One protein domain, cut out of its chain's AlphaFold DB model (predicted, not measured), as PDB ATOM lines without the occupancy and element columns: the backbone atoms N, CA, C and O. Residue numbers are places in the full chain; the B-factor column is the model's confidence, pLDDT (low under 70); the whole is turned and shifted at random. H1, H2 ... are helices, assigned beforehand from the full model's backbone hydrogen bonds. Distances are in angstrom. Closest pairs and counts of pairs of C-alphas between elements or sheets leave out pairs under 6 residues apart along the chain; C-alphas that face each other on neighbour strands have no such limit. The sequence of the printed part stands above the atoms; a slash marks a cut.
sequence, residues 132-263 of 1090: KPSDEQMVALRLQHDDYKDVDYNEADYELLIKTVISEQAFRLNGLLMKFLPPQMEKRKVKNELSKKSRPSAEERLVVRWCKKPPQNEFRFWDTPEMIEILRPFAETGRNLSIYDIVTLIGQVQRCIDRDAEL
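Overview. This is residues 132 to 263 of the 1090 residues of an uncharacterized protein of Decorospora gaudefroyi (UniProt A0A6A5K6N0). Long helix H2 is a shaft: H1 packs steeply on its first part, H5 runs side by side with it, and H4 folds back on H5. H3 lies beyond its last residues; residues 193 to 199 stick out. The printed part has 132 residues with five named helices, H1 to H5, and no named strand: all helix, loose, radius of gyration of the C-alphas 18.4 A, spans 51 by 35 by 33 A.

Along the chain. H2, residues 155 to 179, 36.7 A long, begins at C-alpha (51.939, -42.201, 17.021). H1 is residues 135 to 144, H3 183 to 194, H4 225 to 237. H5, residues 243 to 263, 30.5 A, ends at C-alpha (17.334, -66.328, -5.449).

Arrangement. H2 and H5 touch at a shallow tilt of 22 degrees, closest C-alphas Leu 173 and Ile 250, 5.3 A. H2 touches H1 with residues 157 to 161 alone, a steep tilt of 63 degrees, closest C-alphas Val 139 and Asp 157, 6.5 A. H4 and H5 form a hairpin, closest C-alphas Ile 230 and Gln 252, 7.1 A. H3 touches no helix. Every O i to N i+4 pair is within hydrogen-bond range in H1 and H5; 20 of 21 in H2, 7 of 8 in H3, 6 of 9 in H4.

Size, cuts and confidence. The printed part has no cut. H3 to H4 is a long link. Residues 183 to 217 are among those under 70 in pLDDT.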
ATOM      1  N   LYS A 132      63.217 -38.190   0.514       70.50
ATOM      2  CA  LYS A 132      62.327 -38.227   1.681       70.50
ATOM      3  C   LYS A 132      60.946 -38.758   1.263       70.50
ATOM      4  O   LYS A 132      60.088 -37.923   0.967       70.50
ATOM      5  N   PRO A 133      60.705 -40.085   1.293       66.25
ATOM      6  CA  PRO A 133      59.342 -40.603   1.227       66.25
ATOM      7  C   PRO A 133      58.464 -39.875   2.248       66.25
ATOM      8  O   PRO A 133      58.881 -39.635   3.385       66.25
ATOM      9  N   SER A 134      57.259 -39.495   1.831       76.38
ATOM     10  CA  SER A 134      56.255 -38.972   2.754       76.38
ATOM     11  C   SER A 134      55.848 -40.044   3.762       76.38
ATOM     12  O   SER A 134      55.929 -41.240   3.474       76.38
ATOM     13  N   ASP A 135      55.346 -39.617   4.920       70.38
ATOM     14  CA  ASP A 135      54.816 -40.534   5.933       70.38
ATOM     15  C   ASP A 135      53.755 -41.469   5.305       70.38
ATOM     16  O   ASP A 135      53.753 -42.671   5.567       70.38
ATOM     17  N   GLU A 136      52.934 -40.941   4.379       71.00
ATOM     18  CA  GLU A 136      51.915 -41.681   3.611       71.00
ATOM     19  C   GLU A 136      52.513 -42.821   2.765       71.00
ATOM     20  O   GLU A 136      51.977 -43.929   2.776       71.00
ATOM     21  N   GLN A 137      53.654 -42.591   2.105       73.25
ATOM     22  CA  GLN A 137      54.403 -43.639   1.398       73.25
ATOM     23  C   GLN A 137      55.064 -44.624   2.377       73.25
ATOM     24  O   GLN A 137      55.032 -45.826   2.135       73.25
ATOM     25  N   MET A 138      55.618 -44.148   3.498       71.38
ATOM     26  CA  MET A 138      56.259 -45.014   4.497       71.38
ATOM     27  C   MET A 138      55.278 -46.015   5.118       71.38
ATOM     28  O   MET A 138      55.610 -47.191   5.237       71.38
ATOM     29  N   VAL A 139      54.068 -45.579   5.486       74.50
ATOM     30  CA  VAL A 139      53.033 -46.486   6.011       74.50
ATOM     31  C   VAL A 139      52.503 -47.418   4.920       74.50
ATOM     32  O   VAL A 139      52.249 -48.580   5.213       74.50
ATOM     33  N   ALA A 140      52.385 -46.962   3.667       72.00
ATOM     34  CA  ALA A 140      52.004 -47.838   2.556       72.00
ATOM     35  C   ALA A 140      53.018 -48.978   2.341       72.00
ATOM     36  O   ALA A 140      52.611 -50.133   2.271       72.00
ATOM     37  N   LEU A 141      54.323 -48.681   2.345       70.69
ATOM     38  CA  LEU A 141      55.383 -49.692   2.213       70.69
ATOM     39  C   LEU A 141      55.338 -50.730   3.345       70.69
ATOM     40  O   LEU A 141      55.370 -51.928   3.074       70.69
ATOM     41  N   ARG A 142      55.176 -50.300   4.609       75.44
ATOM     42  CA  ARG A 142      55.052 -51.233   5.753       75.44
ATOM     43  C   ARG A 142      53.783 -52.097   5.730       75.44
ATOM     44  O   ARG A 142      53.718 -53.082   6.455       75.44
ATOM     45  N   LEU A 143      52.783 -51.728   4.928       70.62
ATOM     46  CA  LEU A 143      51.571 -52.521   4.691       70.62
ATOM     47  C   LEU A 143      51.670 -53.422   3.449       70.62
ATOM     48  O   LEU A 143      50.813 -54.283   3.272       70.62
ATOM     49  N   GLN A 144      52.662 -53.205   2.581       73.75
ATOM     50  CA  GLN A 144      52.842 -53.932   1.318       73.75
ATOM     51  C   GLN A 144      53.940 -55.002   1.382       73.75
ATOM     52  O   GLN A 144      53.905 -55.938   0.590       73.75
ATOM     53  N   HIS A 145      54.892 -54.879   2.311       68.88
ATOM     54  CA  HIS A 145      56.058 -55.758   2.414       68.88
ATOM     55  C   HIS A 145      56.146 -56.405   3.808       68.88
ATOM     56  O   HIS A 145      56.364 -55.713   4.808       68.88
ATOM     57  N   ASP A 146      56.040 -57.738   3.870       63.50
ATOM     58  CA  ASP A 146      56.078 -58.521   5.118       63.50
ATOM     59  C   ASP A 146      57.379 -58.354   5.923       63.50
ATOM     60  O   ASP A 146      57.377 -58.552   7.139       63.50
ATOM     61  N   ASP A 147      58.483 -57.958   5.287       65.44
ATOM     62  CA  ASP A 147      59.773 -57.708   5.950       65.44
ATOM     63  C   ASP A 147      59.740 -56.501   6.906       65.44
ATOM     64  O   ASP A 147      60.593 -56.374   7.784       65.44
ATOM     65  N   TYR A 148      58.744 -55.620   6.769       61.03
ATOM     66  CA  TYR A 148      58.577 -54.433   7.611       61.03
ATOM     67  C   TYR A 148      57.430 -54.552   8.627       61.03
ATOM     68  O   TYR A 148      57.181 -53.593   9.363       61.03
ATOM     69  N   LYS A 149      56.751 -55.708   8.713       63.66
ATOM     70  CA  LYS A 149      55.655 -55.947   9.677       63.66
ATOM     71  C   LYS A 149      56.092 -55.776  11.139       63.66
ATOM     72  O   LYS A 149      55.292 -55.372  11.978       63.66
ATOM     73  N   ASP A 150      57.369 -56.049  11.407       64.81
ATOM     74  CA  ASP A 150      57.997 -56.011  12.730       64.81
ATOM     75  C   ASP A 150      58.552 -54.610  13.090       64.81
ATOM     76  O   ASP A 150      59.136 -54.417  14.157       64.81
ATOM     77  N   VAL A 151      58.372 -53.603  12.219       67.00
ATOM     78  CA  VAL A 151      58.800 -52.215  12.460       67.00
ATOM     79  C   VAL A 151      57.685 -51.417  13.140       67.00
ATOM     80  O   VAL A 151      56.704 -51.026  12.503       67.00
ATOM     81  N   ASP A 152      57.887 -51.116  14.424       69.19
ATOM     82  CA  ASP A 152      56.951 -50.368  15.272       69.19
ATOM     83  C   ASP A 152      56.395 -49.093  14.605       69.19
ATOM     84  O   ASP A 152      57.123 -48.185  14.188       69.19
ATOM     85  N   TYR A 153      55.065 -49.000  14.552       71.19
ATOM     86  CA  TYR A 153      54.350 -47.805  14.108       71.19
ATOM     87  C   TYR A 153      54.440 -46.698  15.171       71.19
ATOM     88  O   TYR A 153      54.072 -46.908  16.329       71.19
ATOM     89  N   ASN A 154      54.880 -45.498  14.782       77.00
ATOM     90  CA  ASN A 154      54.883 -44.337  15.680       77.00
ATOM     91  C   ASN A 154      53.479 -43.695  15.787       77.00
ATOM     92  O   ASN A 154      52.583 -43.989  14.998       77.00
ATOM     93  N   GLU A 155      53.265 -42.794  16.754       66.44
ATOM     94  CA  GLU A 155      51.939 -42.201  17.021       66.44
ATOM     95  C   GLU A 155      51.331 -41.445  15.818       66.44
ATOM     96  O   GLU A 155      50.112 -41.467  15.636       66.44
ATOM     97  N   ALA A 156      52.151 -40.840  14.951       67.75
ATOM     98  CA  ALA A 156      51.683 -40.210  13.714       67.75
ATOM     99  C   ALA A 156      51.348 -41.245  12.625       67.75
ATOM    100  O   ALA A 156      50.344 -41.084  11.920       67.75
ATOM    101  N   ASP A 157      52.119 -42.338  12.539       74.50
ATOM    102  CA  ASP A 157      51.832 -43.454  11.629       74.50
ATOM    103  C   ASP A 157      50.439 -44.048  11.909       74.50
ATOM    104  O   ASP A 157      49.735 -44.410  10.971       74.50
ATOM    105  N   TYR A 158      49.987 -44.099  13.172       70.44
ATOM    106  CA  TYR A 158      48.645 -44.594  13.517       70.44
ATOM    107  C   TYR A 158      47.503 -43.714  12.976       70.44
ATOM    108  O   TYR A 158      46.510 -44.257  12.487       70.44
ATOM    109  N   GLU A 159      47.597 -42.375  13.022       73.25
ATOM    110  CA  GLU A 159      46.543 -41.503  12.456       73.25
ATOM    111  C   GLU A 159      46.427 -41.701  10.935       73.25
ATOM    112  O   GLU A 159      45.343 -41.628  10.353       73.25
ATOM    113  N   LEU A 160      47.562 -41.963  10.293       78.06
ATOM    114  CA  LEU A 160      47.681 -42.236   8.872       78.06
ATOM    115  C   LEU A 160      47.183 -43.641   8.500       78.06
ATOM    116  O   LEU A 160      46.317 -43.751   7.638       78.06
ATOM    117  N   LEU A 161      47.619 -44.687   9.201       74.75
ATOM    118  CA  LEU A 161      47.120 -46.058   9.068       74.75
ATOM    119  C   LEU A 161      45.589 -46.106   9.185       74.75
ATOM    120  O   LEU A 161      44.913 -46.711   8.355       74.75
ATOM    121  N   ILE A 162      45.022 -45.382  10.157       75.56
ATOM    122  CA  ILE A 162      43.569 -45.248  10.323       75.56
ATOM    123  C   ILE A 162      42.920 -44.584   9.097       75.56
ATOM    124  O   ILE A 162      41.864 -45.044   8.665       75.56
ATOM    125  N   LYS A 163      43.523 -43.546   8.494       79.00
ATOM    126  CA  LYS A 163      43.018 -42.946   7.240       79.00
ATOM    127  C   LYS A 163      43.095 -43.929   6.073       79.00
ATOM    128  O   LYS A 163      42.116 -44.035   5.337       79.00
ATOM    129  N   THR A 164      44.210 -44.645   5.925       80.38
ATOM    130  CA  THR A 164      44.432 -45.630   4.859       80.38
ATOM    131  C   THR A 164      43.376 -46.726   4.924       80.38
ATOM    132  O   THR A 164      42.604 -46.858   3.974       80.38
ATOM    133  N   VAL A 165      43.222 -47.404   6.067       81.56
ATOM    134  CA  VAL A 165      42.208 -48.458   6.250       81.56
ATOM    135  C   VAL A 165      40.785 -47.903   6.093       81.56
ATOM    136  O   VAL A 165      39.946 -48.522   5.443       81.56
ATOM    137  N   ILE A 166      40.484 -46.697   6.598       81.44
ATOM    138  CA  ILE A 166      39.175 -46.058   6.364       81.44
ATOM    139  C   ILE A 166      38.933 -45.774   4.871       81.44
ATOM    140  O   ILE A 166      37.791 -45.860   4.423       81.44
ATOM    141  N   SER A 167      39.960 -45.435   4.088       81.75
ATOM    142  CA  SER A 167      39.844 -45.210   2.639       81.75
ATOM    143  C   SER A 167      39.719 -46.511   1.837       81.75
ATOM    144  O   SER A 167      38.909 -46.579   0.916       81.75
ATOM    145  N   GLU A 168      40.424 -47.563   2.247       86.06
ATOM    146  CA  GLU A 168      40.398 -48.899   1.648       86.06
ATOM    147  C   GLU A 168      39.045 -49.583   1.892       86.06
ATOM    148  O   GLU A 168      38.360 -49.960   0.938       86.06
ATOM    149  N   GLN A 169      38.550 -49.595   3.138       88.69
ATOM    150  CA  GLN A 169      37.188 -50.064   3.425       88.69
ATOM    151  C   GLN A 169      36.123 -49.177   2.753       88.69
ATOM    152  O   GLN A 169      35.091 -49.676   2.301       88.69
ATOM    153  N   ALA A 170      36.359 -47.867   2.600       85.06
ATOM    154  CA  ALA A 170      35.435 -47.015   1.852       85.06
ATOM    155  C   ALA A 170      35.397 -47.336   0.348       85.06
ATOM    156  O   ALA A 170      34.324 -47.303  -0.264       85.06
ATOM    157  N   PHE A 171      36.546 -47.667  -0.244       86.25
ATOM    158  CA  PHE A 171      36.656 -48.129  -1.623       86.25
ATOM    159  C   PHE A 171      35.959 -49.483  -1.802       86.25
ATOM    160  O   PHE A 171      35.104 -49.609  -2.681       86.25
ATOM    161  N   ARG A 172      36.214 -50.448  -0.905       89.50
ATOM    162  CA  ARG A 172      35.544 -51.759  -0.874       89.50
ATOM    163  C   ARG A 172      34.022 -51.621  -0.800       89.50
ATOM    164  O   ARG A 172      33.321 -52.217  -1.617       89.50
ATOM    165  N   LEU A 173      33.503 -50.785   0.105       90.31
ATOM    166  CA  LEU A 173      32.064 -50.521   0.203       90.31
ATOM    167  C   LEU A 173      31.508 -49.881  -1.079       90.31
ATOM    168  O   LEU A 173      30.471 -50.318  -1.567       90.31
ATOM    169  N   ASN A 174      32.190 -48.898  -1.673       87.06
ATOM    170  CA  ASN A 174      31.764 -48.320  -2.954       87.06
ATOM    171  C   ASN A 174      31.784 -49.347  -4.109       87.06
ATOM    172  O   ASN A 174      30.908 -49.296  -4.973       87.06
ATOM    173  N   GLY A 175      32.720 -50.302  -4.107       89.06
ATOM    174  CA  GLY A 175      32.740 -51.434  -5.037       89.06
ATOM    175  C   GLY A 175      31.523 -52.352  -4.870       89.06
ATOM    176  O   GLY A 175      30.841 -52.659  -5.849       89.06
ATOM    177  N   LEU A 176      31.179 -52.719  -3.632       90.12
ATOM    178  CA  LEU A 176      29.976 -53.510  -3.343       90.12
ATOM    179  C   LEU A 176      28.683 -52.753  -3.677       90.12
ATOM    180  O   LEU A 176      27.788 -53.325  -4.288       90.12
ATOM    181  N   LEU A 177      28.600 -51.450  -3.392       87.62
ATOM    182  CA  LEU A 177      27.466 -50.600  -3.788       87.62
ATOM    183  C   LEU A 177      27.321 -50.442  -5.311       87.62
ATOM    184  O   LEU A 177      26.251 -50.061  -5.787       87.62
ATOM    185  N   MET A 178      28.374 -50.714  -6.085       83.62
ATOM    186  CA  MET A 178      28.308 -50.786  -7.546       83.62
ATOM    187  C   MET A 178      27.908 -52.180  -8.048       83.62
ATOM    188  O   MET A 178      27.181 -52.247  -9.036       83.62
ATOM    189  N   LYS A 179      28.298 -53.263  -7.356       84.94
ATOM    190  CA  LYS A 179      27.790 -54.628  -7.606       84.94
ATOM    191  C   LYS A 179      26.308 -54.772  -7.240       84.94
ATOM    192  O   LYS A 179      25.558 -55.381  -7.989       84.94
ATOM    193  N   PHE A 180      25.858 -54.125  -6.162       80.69
ATOM    194  CA  PHE A 180      24.452 -54.038  -5.740       80.69
ATOM    195  C   PHE A 180      23.612 -53.077  -6.618       80.69
ATOM    196  O   PHE A 180      22.663 -52.437  -6.163       80.69
ATOM    197  N   LEU A 181      23.958 -52.935  -7.903       77.75
ATOM    198  CA  LEU A 181      23.043 -52.364  -8.880       77.75
ATOM    199  C   LEU A 181      22.038 -53.436  -9.308       77.75
ATOM    200  O   LEU A 181      22.455 -54.480  -9.805       77.75
ATOM    201  N   PRO A 182      20.725 -53.149  -9.302       72.50
ATOM    202  CA  PRO A 182      19.781 -53.971 -10.044       72.50
ATOM    203  C   PRO A 182      20.229 -54.061 -11.519       72.50
ATOM    204  O   PRO A 182      20.420 -53.009 -12.142       72.50
ATOM    205  N   PRO A 183      20.331 -55.248 -12.150       68.31
ATOM    206  CA  PRO A 183      20.810 -55.369 -13.538       68.31
ATOM    207  C   PRO A 183      19.977 -54.578 -14.565       68.31
ATOM    208  O   PRO A 183      20.429 -54.250 -15.664       68.31
ATOM    209  N   GLN A 184      18.741 -54.215 -14.205       67.38
ATOM    210  CA  GLN A 184      17.884 -53.308 -14.976       67.38
ATOM    211  C   GLN A 184      18.400 -51.855 -14.993       67.38
ATOM    212  O   GLN A 184      18.232 -51.160 -15.995       67.38
ATOM    213  N   MET A 185      19.018 -51.392 -13.901       64.25
ATOM    214  CA  MET A 185      19.658 -50.078 -13.781       64.25
ATOM    215  C   MET A 185      20.983 -50.029 -14.541       64.25
ATOM    216  O   MET A 185      21.265 -49.037 -15.208       64.25
ATOM    217  N   GLU A 186      21.764 -51.106 -14.517       65.38
ATOM    218  CA  GLU A 186      23.024 -51.210 -15.259       65.38
ATOM    219  C   GLU A 186      22.789 -51.159 -16.777       65.38
ATOM    220  O   GLU A 186      23.318 -50.288 -17.474       65.38
ATOM    221  N   LYS A 187      21.869 -51.992 -17.283       67.62
ATOM    222  CA  LYS A 187      21.452 -51.994 -18.698       67.62
ATOM    223  C   LYS A 187      20.854 -50.647 -19.143       67.62
ATOM    224  O   LYS A 187      20.895 -50.317 -20.330       67.62
ATOM    225  N   ARG A 188      20.338 -49.830 -18.211       59.25
ATOM    226  CA  ARG A 188      19.919 -48.435 -18.461       59.25
ATOM    227  C   ARG A 188      21.080 -47.440 -18.424       59.25
ATOM    228  O   ARG A 188      21.104 -46.578 -19.298       59.25
ATOM    229  N   LYS A 189      22.049 -47.567 -17.505       60.41
ATOM    230  CA  LYS A 189      23.283 -46.752 -17.480       60.41
ATOM    231  C   LYS A 189      24.015 -46.839 -18.817       60.41
ATOM    232  O   LYS A 189      24.144 -45.817 -19.483       60.41
ATOM    233  N   VAL A 190      24.365 -48.048 -19.269       57.31
ATOM    234  CA  VAL A 190      25.062 -48.269 -20.554       57.31
ATOM    235  C   VAL A 190      24.295 -47.619 -21.714       57.31
ATOM    236  O   VAL A 190      24.861 -46.892 -22.531       57.31
ATOM    237  N   LYS A 191      22.968 -47.787 -21.751       59.22
ATOM    238  CA  LYS A 191      22.109 -47.194 -22.786       59.22
ATOM    239  C   LYS A 191      22.022 -45.661 -22.708       59.22
ATOM    240  O   LYS A 191      21.923 -45.021 -23.753       59.22
ATOM    241  N   ASN A 192      22.077 -45.069 -21.514       54.38
ATOM    242  CA  ASN A 192      22.086 -43.617 -21.300       54.38
ATOM    243  C   ASN A 192      23.468 -42.981 -21.534       54.38
ATOM    244  O   ASN A 192      23.526 -41.850 -22.005       54.38
ATOM    245  N   GLU A 193      24.575 -43.681 -21.296       53.72
ATOM    246  CA  GLU A 193      25.918 -43.166 -21.609       53.72
ATOM    247  C   GLU A 193      26.245 -43.253 -23.106       53.72
ATOM    248  O   GLU A 193      26.879 -42.349 -23.657       53.72
ATOM    249  N   LEU A 194      25.710 -44.259 -23.807       49.56
ATOM    250  CA  LEU A 194      25.637 -44.264 -25.272       49.56
ATOM    251  C   LEU A 194      24.698 -43.149 -25.785       49.56
ATOM    252  O   LEU A 194      25.014 -42.440 -26.743       49.56
ATOM    253  N   SER A 195      23.564 -42.925 -25.113       49.91
ATOM    254  CA  SER A 195      22.606 -41.848 -25.403       49.91
ATOM    255  C   SER A 195      22.935 -40.554 -24.640       49.91
ATOM    256  O   SER A 195      22.145 -40.100 -23.811       49.91
ATOM    257  N   LYS A 196      24.058 -39.898 -24.988       48.81
ATOM    258  CA  LYS A 196      24.605 -38.639 -24.398       48.81
ATOM    259  C   LYS A 196      23.703 -37.378 -24.492       48.81
ATOM    260  O   LYS A 196      24.191 -36.256 -24.617       48.81
ATOM    261  N   LYS A 197      22.378 -37.543 -24.510       46.81
ATOM    262  CA  LYS A 197      21.330 -36.517 -24.632       46.81
ATOM    263  C   LYS A 197      20.166 -36.714 -23.649       46.81
ATOM    264  O   LYS A 197      19.435 -35.753 -23.415       46.81
ATOM    265  N   SER A 198      19.983 -37.901 -23.062       45.53
ATOM    266  CA  SER A 198      19.013 -38.110 -21.979       45.53
ATOM    267  C   SER A 198      19.616 -37.667 -20.644       45.53
ATOM    268  O   SER A 198      20.633 -38.194 -20.204       45.53
ATOM    269  N   ARG A 199      18.973 -36.711 -19.958       49.91
ATOM    270  CA  ARG A 199      19.183 -36.564 -18.507       49.91
ATOM    271  C   ARG A 199      18.675 -37.848 -17.830       49.91
ATOM    272  O   ARG A 199      17.631 -38.333 -18.273       49.91
ATOM    273  N   PRO A 200      19.346 -38.367 -16.783       47.56
ATOM    274  CA  PRO A 200      18.840 -39.513 -16.032       47.56
ATOM    275  C   PRO A 200      17.429 -39.234 -15.505       47.56
ATOM    276  O   PRO A 200      17.065 -38.079 -15.239       47.56
ATOM    277  N   SER A 201      16.626 -40.292 -15.399       48.34
ATOM    278  CA  SER A 201      15.233 -40.209 -14.951       48.34
ATOM    279  C   SER A 201      15.141 -39.610 -13.538       48.34
ATOM    280  O   SER A 201      16.082 -39.661 -12.746       48.34
ATOM    281  N   ALA A 202      13.983 -39.040 -13.187       47.09
ATOM    282  CA  ALA A 202      13.739 -38.544 -11.831       47.09
ATOM    283  C   ALA A 202      13.769 -39.655 -10.759       47.09
ATOM    284  O   ALA A 202      13.894 -39.330  -9.580       47.09
ATOM    285  N   GLU A 203      13.673 -40.919 -11.179       48.72
ATOM    286  CA  GLU A 203      13.780 -42.135 -10.361       48.72
ATOM    287  C   GLU A 203      15.239 -42.608 -10.225       48.72
ATOM    288  O   GLU A 203      15.605 -43.204  -9.222       48.72
ATOM    289  N   GLU A 204      16.111 -42.284 -11.186       49.84
ATOM    290  CA  GLU A 204      17.534 -42.664 -11.203       49.84
ATOM    291  C   GLU A 204      18.385 -41.677 -10.378       49.84
ATOM    292  O   GLU A 204      19.471 -41.251 -10.781       49.84
ATOM    293  N   ARG A 205      17.860 -41.238  -9.229       53.31
ATOM    294  CA  ARG A 205      18.551 -40.290  -8.355       53.31
ATOM    295  C   ARG A 205      19.492 -41.027  -7.415       53.31
ATOM    296  O   ARG A 205      19.108 -41.923  -6.678       53.31
ATOM    297  N   LEU A 206      20.736 -40.571  -7.411       52.19
ATOM    298  CA  LEU A 206      21.763 -40.986  -6.469       52.19
ATOM    299  C   LEU A 206      21.556 -40.154  -5.189       52.19
ATOM    300  O   LEU A 206      22.007 -39.010  -5.100       52.19
ATOM    301  N   VAL A 207      20.706 -40.660  -4.286       58.84
ATOM    302  CA  VAL A 207      20.021 -39.843  -3.263       58.84
ATOM    303  C   VAL A 207      20.913 -39.482  -2.076       58.84
ATOM    304  O   VAL A 207      20.868 -38.331  -1.629       58.84
ATOM    305  N   VAL A 208      21.746 -40.407  -1.587       55.16
ATOM    306  CA  VAL A 208      22.591 -40.181  -0.402       55.16
ATOM    307  C   VAL A 208      24.070 -40.142  -0.788       55.16
ATOM    308  O   VAL A 208      24.664 -41.158  -1.141       55.16
ATOM    309  N   ARG A 209      24.665 -38.949  -0.668       57.16
ATOM    310  CA  ARG A 209      26.118 -38.736  -0.583       57.16
ATOM    311  C   ARG A 209      26.514 -38.657   0.886       57.16
ATOM    312  O   ARG A 209      26.136 -37.690   1.548       57.16
ATOM    313  N   TRP A 210      27.297 -39.611   1.386       60.06
ATOM    314  CA  TRP A 210      27.709 -39.619   2.797       60.06
ATOM    315  C   TRP A 210      29.136 -39.113   3.021       60.06
ATOM    316  O   TRP A 210      30.008 -39.852   3.455       60.06
ATOM    317  N   CYS A 211      29.368 -37.820   2.792       55.97
ATOM    318  CA  CYS A 211      30.413 -37.077   3.505       55.97
ATOM    319  C   CYS A 211      30.130 -35.567   3.436       55.97
ATOM    320  O   CYS A 211      29.732 -35.053   2.391       55.97
ATOM    321  N   LYS A 212      30.326 -34.831   4.541       48.38
ATOM    322  CA  LYS A 212      30.118 -33.364   4.588       48.38
ATOM    323  C   LYS A 212      31.340 -32.547   4.148       48.38
ATOM    324  O   LYS A 212      31.221 -31.335   3.992       48.38
ATOM    325  N   LYS A 213      32.503 -33.181   3.972       52.50
ATOM    326  CA  LYS A 213      33.758 -32.534   3.568       52.50
ATOM    327  C   LYS A 213      34.496 -33.416   2.547       52.50
ATOM    328  O   LYS A 213      35.044 -34.431   2.959       52.50
ATOM    329  N   PRO A 214      34.547 -33.057   1.250       43.22
ATOM    330  CA  PRO A 214      35.538 -33.647   0.349       43.22
ATOM    331  C   PRO A 214      36.965 -33.295   0.831       43.22
ATOM    332  O   PRO A 214      37.127 -32.277   1.512       43.22
ATOM    333  N   PRO A 215      37.999 -34.086   0.482       50.84
ATOM    334  CA  PRO A 215      37.994 -35.100  -0.580       50.84
ATOM    335  C   PRO A 215      37.676 -36.537  -0.135       50.84
ATOM    336  O   PRO A 215      37.305 -37.343  -0.980       50.84
ATOM    337  N   GLN A 216      37.814 -36.873   1.149       57.88
ATOM    338  CA  GLN A 216      37.815 -38.271   1.590       57.88
ATOM    339  C   GLN A 216      36.401 -38.886   1.632       57.88
ATOM    340  O   GLN A 216      35.499 -38.391   2.313       57.88
ATOM    341  N   ASN A 217      36.266 -40.004   0.914       65.75
ATOM    342  CA  ASN A 217      35.204 -41.008   0.997       65.75
ATOM    343  C   ASN A 217      33.775 -40.502   0.715       65.75
ATOM    344  O   ASN A 217      32.899 -40.487   1.578       65.75
ATOM    345  N   GLU A 218      33.507 -40.140  -0.544       72.69
ATOM    346  CA  GLU A 218      32.133 -40.009  -1.040       72.69
ATOM    347  C   GLU A 218      31.498 -41.396  -1.240       72.69
ATOM    348  O   GLU A 218      31.740 -42.059  -2.248       72.69
ATOM    349  N   PHE A 219      30.637 -41.810  -0.312       80.62
ATOM    350  CA  PHE A 219      29.757 -42.965  -0.517       80.62
ATOM    351  C   PHE A 219      28.577 -42.630  -1.427       80.62
ATOM    352  O   PHE A 219      28.008 -41.535  -1.331       80.62
ATOM    353  N   ARG A 220      28.198 -43.582  -2.289       77.62
ATOM    354  CA  ARG A 220      27.138 -43.431  -3.296       77.62
ATOM    355  C   ARG A 220      26.069 -44.510  -3.166       77.62
ATOM    356  O   ARG A 220      26.184 -45.578  -3.757       77.62
ATOM    357  N   PHE A 221      25.009 -44.202  -2.427       82.56
ATOM    358  CA  PHE A 221      23.911 -45.139  -2.191       82.56
ATOM    359  C   PHE A 221      22.745 -44.954  -3.177       82.56
ATOM    360  O   PHE A 221      22.431 -43.832  -3.596       82.56
ATOM    361  N   TRP A 222      22.088 -46.066  -3.513       79.56
ATOM    362  CA  TRP A 222      20.921 -46.129  -4.400       79.56
ATOM    363  C   TRP A 222      19.607 -46.009  -3.617       79.56
ATOM    364  O   TRP A 222      19.520 -46.429  -2.467       79.56
ATOM    365  N   ASP A 223      18.573 -45.447  -4.245       78.62
ATOM    366  CA  ASP A 223      17.248 -45.206  -3.641       78.62
ATOM    367  C   ASP A 223      16.342 -46.459  -3.718       78.62
ATOM    368  O   ASP A 223      15.184 -46.383  -4.135       78.62
ATOM    369  N   THR A 224      16.882 -47.642  -3.387       82.00
ATOM    370  CA  THR A 224      16.107 -48.898  -3.318       82.00
ATOM    371  C   THR A 224      15.533 -49.091  -1.908       82.00
ATOM    372  O   THR A 224      16.158 -48.641  -0.944       82.00
ATOM    373  N   PRO A 225      14.358 -49.733  -1.734       80.88
ATOM    374  CA  PRO A 225      13.779 -49.959  -0.407       80.88
ATOM    375  C   PRO A 225      14.744 -50.651   0.561       80.88
ATOM    376  O   PRO A 225      14.865 -50.237   1.706       80.88
ATOM    377  N   GLU A 226      15.489 -51.635   0.071       83.25
ATOM    378  CA  GLU A 226      16.417 -52.480   0.824       83.25
ATOM    379  C   GLU A 226      17.623 -51.653   1.291       83.25
ATOM    380  O   GLU A 226      17.977 -51.664   2.468       83.25
ATOM    381  N   MET A 227      18.191 -50.839   0.395       84.69
ATOM    382  CA  MET A 227      19.275 -49.906   0.718       84.69
ATOM    383  C   MET A 227      18.820 -48.807   1.691       84.69
ATOM    384  O   MET A 227      19.568 -48.417   2.586       84.69
ATOM    385  N   ILE A 228      17.575 -48.330   1.574       84.75
ATOM    386  CA  ILE A 228      16.975 -47.393   2.533       84.75
ATOM    387  C   ILE A 228      16.839 -48.040   3.921       84.75
ATOM    388  O   ILE A 228      17.000 -47.342   4.922       84.75
ATOM    389  N   GLU A 229      16.566 -49.345   4.011       86.69
ATOM    390  CA  GLU A 229      16.464 -50.060   5.292       86.69
ATOM    391  C   GLU A 229      17.825 -50.385   5.907       86.69
ATOM    392  O   GLU A 229      18.003 -50.123   7.096       86.69
ATOM    393  N   ILE A 230      18.809 -50.798   5.103       86.56
ATOM    394  CA  ILE A 230      20.224 -50.905   5.501       86.56
ATOM    395  C   ILE A 230      20.731 -49.574   6.078       86.56
ATOM    396  O   ILE A 230      21.380 -49.543   7.121       86.56
ATOM    397  N   LEU A 231      20.401 -48.446   5.440       86.19
ATOM    398  CA  LEU A 231      20.884 -47.123   5.848       86.19
ATOM    399  C   LEU A 231      20.086 -46.469   6.980       86.19
ATOM    400  O   LEU A 231      20.591 -45.520   7.587       86.19
ATOM    401  N   ARG A 232      18.868 -46.940   7.281       86.81
ATOM    402  CA  ARG A 232      17.972 -46.322   8.275       86.81
ATOM    403  C   ARG A 232      18.628 -46.168   9.662       86.81
ATOM    404  O   ARG A 232      18.635 -45.033  10.146       86.81
ATOM    405  N   PRO A 233      19.258 -47.200  10.269       85.19
ATOM    406  CA  PRO A 233      19.861 -47.078  11.601       85.19
ATOM    407  C   PRO A 233      20.999 -46.055  11.638       85.19
ATOM    408  O   PRO A 233      21.124 -45.274  12.579       85.19
ATOM    409  N   PHE A 234      21.816 -46.006  10.582       84.12
ATOM    410  CA  PHE A 234      22.901 -45.037  10.478       84.12
ATOM    411  C   PHE A 234      22.343 -43.619  10.310       84.12
ATOM    412  O   PHE A 234      22.755 -42.702  11.027       84.12
ATOM    413  N   ALA A 235      21.389 -43.429   9.390       80.12
ATOM    414  CA  ALA A 235      20.832 -42.124   9.035       80.12
ATOM    415  C   ALA A 235      20.120 -41.448  10.215       80.12
ATOM    416  O   ALA A 235      20.273 -40.240  10.410       80.12
ATOM    417  N   GLU A 236      19.410 -42.222  11.039       80.62
ATOM    418  CA  GLU A 236      18.723 -41.732  12.239       80.62
ATOM    419  C   GLU A 236      19.690 -41.166  13.294       80.62
ATOM    420  O   GLU A 236      19.348 -40.203  13.981       80.62
ATOM    421  N   THR A 237      20.925 -41.677  13.384       79.31
ATOM    422  CA  THR A 237      21.925 -41.153  14.338       79.31
ATOM    423  C   THR A 237      22.576 -39.831  13.912       79.31
ATOM    424  O   THR A 237      23.179 -39.155  14.743       79.31
ATOM    425  N   GLY A 238      22.501 -39.448  12.630       76.19
ATOM    426  CA  GLY A 238      23.014 -38.169  12.105       76.19
ATOM    427  C   GLY A 238      24.535 -37.929  12.217       76.19
ATOM    428  O   GLY A 238      25.006 -36.842  11.857       76.19
ATOM    429  N   ARG A 239      25.302 -38.909  12.710       80.38
ATOM    430  CA  ARG A 239      26.770 -38.866  12.855       80.38
ATOM    431  C   ARG A 239      27.483 -39.146  11.525       80.38
ATOM    432  O   ARG A 239      26.869 -39.541  10.540       80.38
ATOM    433  N   ASN A 240      28.796 -38.932  11.480       78.25
ATOM    434  CA  ASN A 240      29.607 -39.456  10.375       78.25
ATOM    435  C   ASN A 240      29.749 -40.979  10.543       78.25
ATOM    436  O   ASN A 240      29.830 -41.441  11.681       78.25
ATOM    437  N   LEU A 241      29.817 -41.737   9.441       79.56
ATOM    438  CA  LEU A 241      30.171 -43.158   9.506       79.56
ATOM    439  C   LEU A 241      31.580 -43.290  10.102       79.56
ATOM    440  O   LEU A 241      32.513 -42.625   9.651       79.56
ATOM    441  N   SER A 242      31.715 -44.119  11.132       84.25
ATOM    442  CA  SER A 242      33.001 -44.601  11.632       84.25
ATOM    443  C   SER A 242      33.466 -45.811  10.817       84.25
ATOM    444  O   SER A 242      32.693 -46.381  10.047       84.25
ATOM    445  N   ILE A 243      34.711 -46.245  11.025       83.31
ATOM    446  CA  ILE A 243      35.240 -47.478  10.422       83.31
ATOM    447  C   ILE A 243      34.335 -48.693  10.687       83.31
ATOM    448  O   ILE A 243      34.045 -49.448   9.765       83.31
ATOM    449  N   TYR A 244      33.806 -48.823  11.908       85.00
ATOM    450  CA  TYR A 244      32.897 -49.908  12.279       85.00
ATOM    451  C   TYR A 244      31.596 -49.865  11.475       85.00
ATOM    452  O   TYR A 244      31.145 -50.899  11.005       85.00
ATOM    453  N   ASP A 245      31.039 -48.673  11.235       88.50
ATOM    454  CA  ASP A 245      29.822 -48.527  10.429       88.50
ATOM    455  C   ASP A 245      30.071 -48.878   8.955       88.50
ATOM    456  O   ASP A 245      29.225 -49.502   8.324       88.50
ATOM    457  N   ILE A 246      31.241 -48.519   8.411       87.44
ATOM    458  CA  ILE A 246      31.645 -48.886   7.044       87.44
ATOM    459  C   ILE A 246      31.777 -50.412   6.929       87.44
ATOM    460  O   ILE A 246      31.225 -50.996   6.001       87.44
ATOM    461  N   VAL A 247      32.433 -51.072   7.889       86.69
ATOM    462  CA  VAL A 247      32.581 -52.540   7.919       86.69
ATOM    463  C   VAL A 247      31.232 -53.248   8.118       86.69
ATOM    464  O   VAL A 247      30.957 -54.237   7.439       86.69
ATOM    465  N   THR A 248      30.340 -52.725   8.967       90.81
ATOM    466  CA  THR A 248      28.968 -53.248   9.099       90.81
ATOM    467  C   THR A 248      28.183 -53.108   7.792       90.81
ATOM    468  O   THR A 248      27.531 -54.064   7.376       90.81
ATOM    469  N   LEU A 249      28.285 -51.963   7.108       91.94
ATOM    470  CA  LEU A 249      27.657 -51.747   5.803       91.94
ATOM    471  C   LEU A 249      28.231 -52.675   4.721       91.94
ATOM    472  O   LEU A 249      27.461 -53.184   3.914       91.94
ATOM    473  N   ILE A 250      29.540 -52.958   4.721       92.62
ATOM    474  CA  ILE A 250      30.159 -53.959   3.829       92.62
ATOM    475  C   ILE A 250      29.496 -55.324   4.027       92.62
ATOM    476  O   ILE A 250      29.013 -55.907   3.060       92.62
ATOM    477  N   GLY A 251      29.407 -55.804   5.273       91.06
ATOM    478  CA  GLY A 251      28.785 -57.095   5.581       91.06
ATOM    479  C   GLY A 251      27.290 -57.152   5.245       91.06
ATOM    480  O   GLY A 251      26.809 -58.173   4.759       91.06
ATOM    481  N   GLN A 252      26.549 -56.060   5.455       92.06
ATOM    482  CA  GLN A 252      25.125 -55.981   5.111       92.06
ATOM    483  C   GLN A 252      24.891 -55.959   3.594       92.06
ATOM    484  O   GLN A 252      24.044 -56.703   3.106       92.06
ATOM    485  N   VAL A 253      25.652 -55.159   2.841       90.75
ATOM    486  CA  VAL A 253      25.524 -55.089   1.375       90.75
ATOM    487  C   VAL A 253      25.976 -56.395   0.720       90.75
ATOM    488  O   VAL A 253      25.309 -56.845  -0.207       90.75
ATOM    489  N   GLN A 254      27.039 -57.037   1.220       93.25
ATOM    490  CA  GLN A 254      27.489 -58.343   0.725       93.25
ATOM    491  C   GLN A 254      26.379 -59.396   0.862       93.25
ATOM    492  O   GLN A 254      25.937 -59.922  -0.153       93.25
ATOM    493  N   ARG A 255      25.804 -59.575   2.063       89.75
ATOM    494  CA  ARG A 255      24.684 -60.513   2.298       89.75
ATOM    495  C   ARG A 255      23.474 -60.273   1.388       89.75
ATOM    496  O   ARG A 255      22.753 -61.214   1.070       89.75
ATOM    497  N   CYS A 256      23.216 -59.028   0.987       87.06
ATOM    498  CA  CYS A 256      22.146 -58.719   0.037       87.06
ATOM    499  C   CYS A 256      22.509 -59.084  -1.411       87.06
ATOM    500  O   CYS A 256      21.630 -59.542  -2.134       87.06
ATOM    501  N   ILE A 257      23.775 -58.943  -1.822       87.75
ATOM    502  CA  ILE A 257      24.270 -59.458  -3.111       87.75
ATOM    503  C   ILE A 257      24.188 -60.992  -3.136       87.75
ATOM    504  O   ILE A 257      23.695 -61.557  -4.108       87.75
ATOM    505  N   ASP A 258      24.629 -61.651  -2.061       89.44
ATOM    506  CA  ASP A 258      24.673 -63.115  -1.956       89.44
ATOM    507  C   ASP A 258      23.255 -63.706  -2.027       89.44
ATOM    508  O   ASP A 258      22.973 -64.566  -2.860       89.44
ATOM    509  N   ARG A 259      22.318 -63.150  -1.247       88.69
ATOM    510  CA  ARG A 259      20.900 -63.537  -1.275       88.69
ATOM    511  C   ARG A 259      20.244 -63.307  -2.641       88.69
ATOM    512  O   ARG A 259      19.449 -64.134  -3.085       88.69
ATOM    513  N   ASP A 260      20.550 -62.199  -3.317       81.81
ATOM    514  CA  ASP A 260      20.045 -61.954  -4.673       81.81
ATOM    515  C   ASP A 260      20.635 -62.954  -5.686       81.81
ATOM    516  O   ASP A 260      19.981 -63.254  -6.687       81.81
ATOM    517  N   ALA A 261      21.830 -63.510  -5.444       83.62
ATOM    518  CA  ALA A 261      22.403 -64.588  -6.251       83.62
ATOM    519  C   ALA A 261      21.737 -65.949  -5.962       83.62
ATOM    520  O   ALA A 261      21.319 -66.624  -6.903       83.62
ATOM    521  N   GLU A 262      21.541 -66.321  -4.693       81.50
ATOM    522  CA  GLU A 262      20.807 -67.534  -4.279       81.50
ATOM    523  C   GLU A 262      19.402 -67.599  -4.907       81.50
ATOM    524  O   GLU A 262      19.005 -68.614  -5.492       81.50
ATOM    525  N   LEU A 263      18.670 -66.478  -4.861       71.94
ATOM    526  CA  LEU A 263      17.334 -66.328  -5.449       71.94
ATOM    527  C   LEU A 263      17.319 -66.389  -6.989       71.94
ATOM    528  O   LEU A 263      16.254 -66.565  -7.578       71.94
TER     529      LEU A 263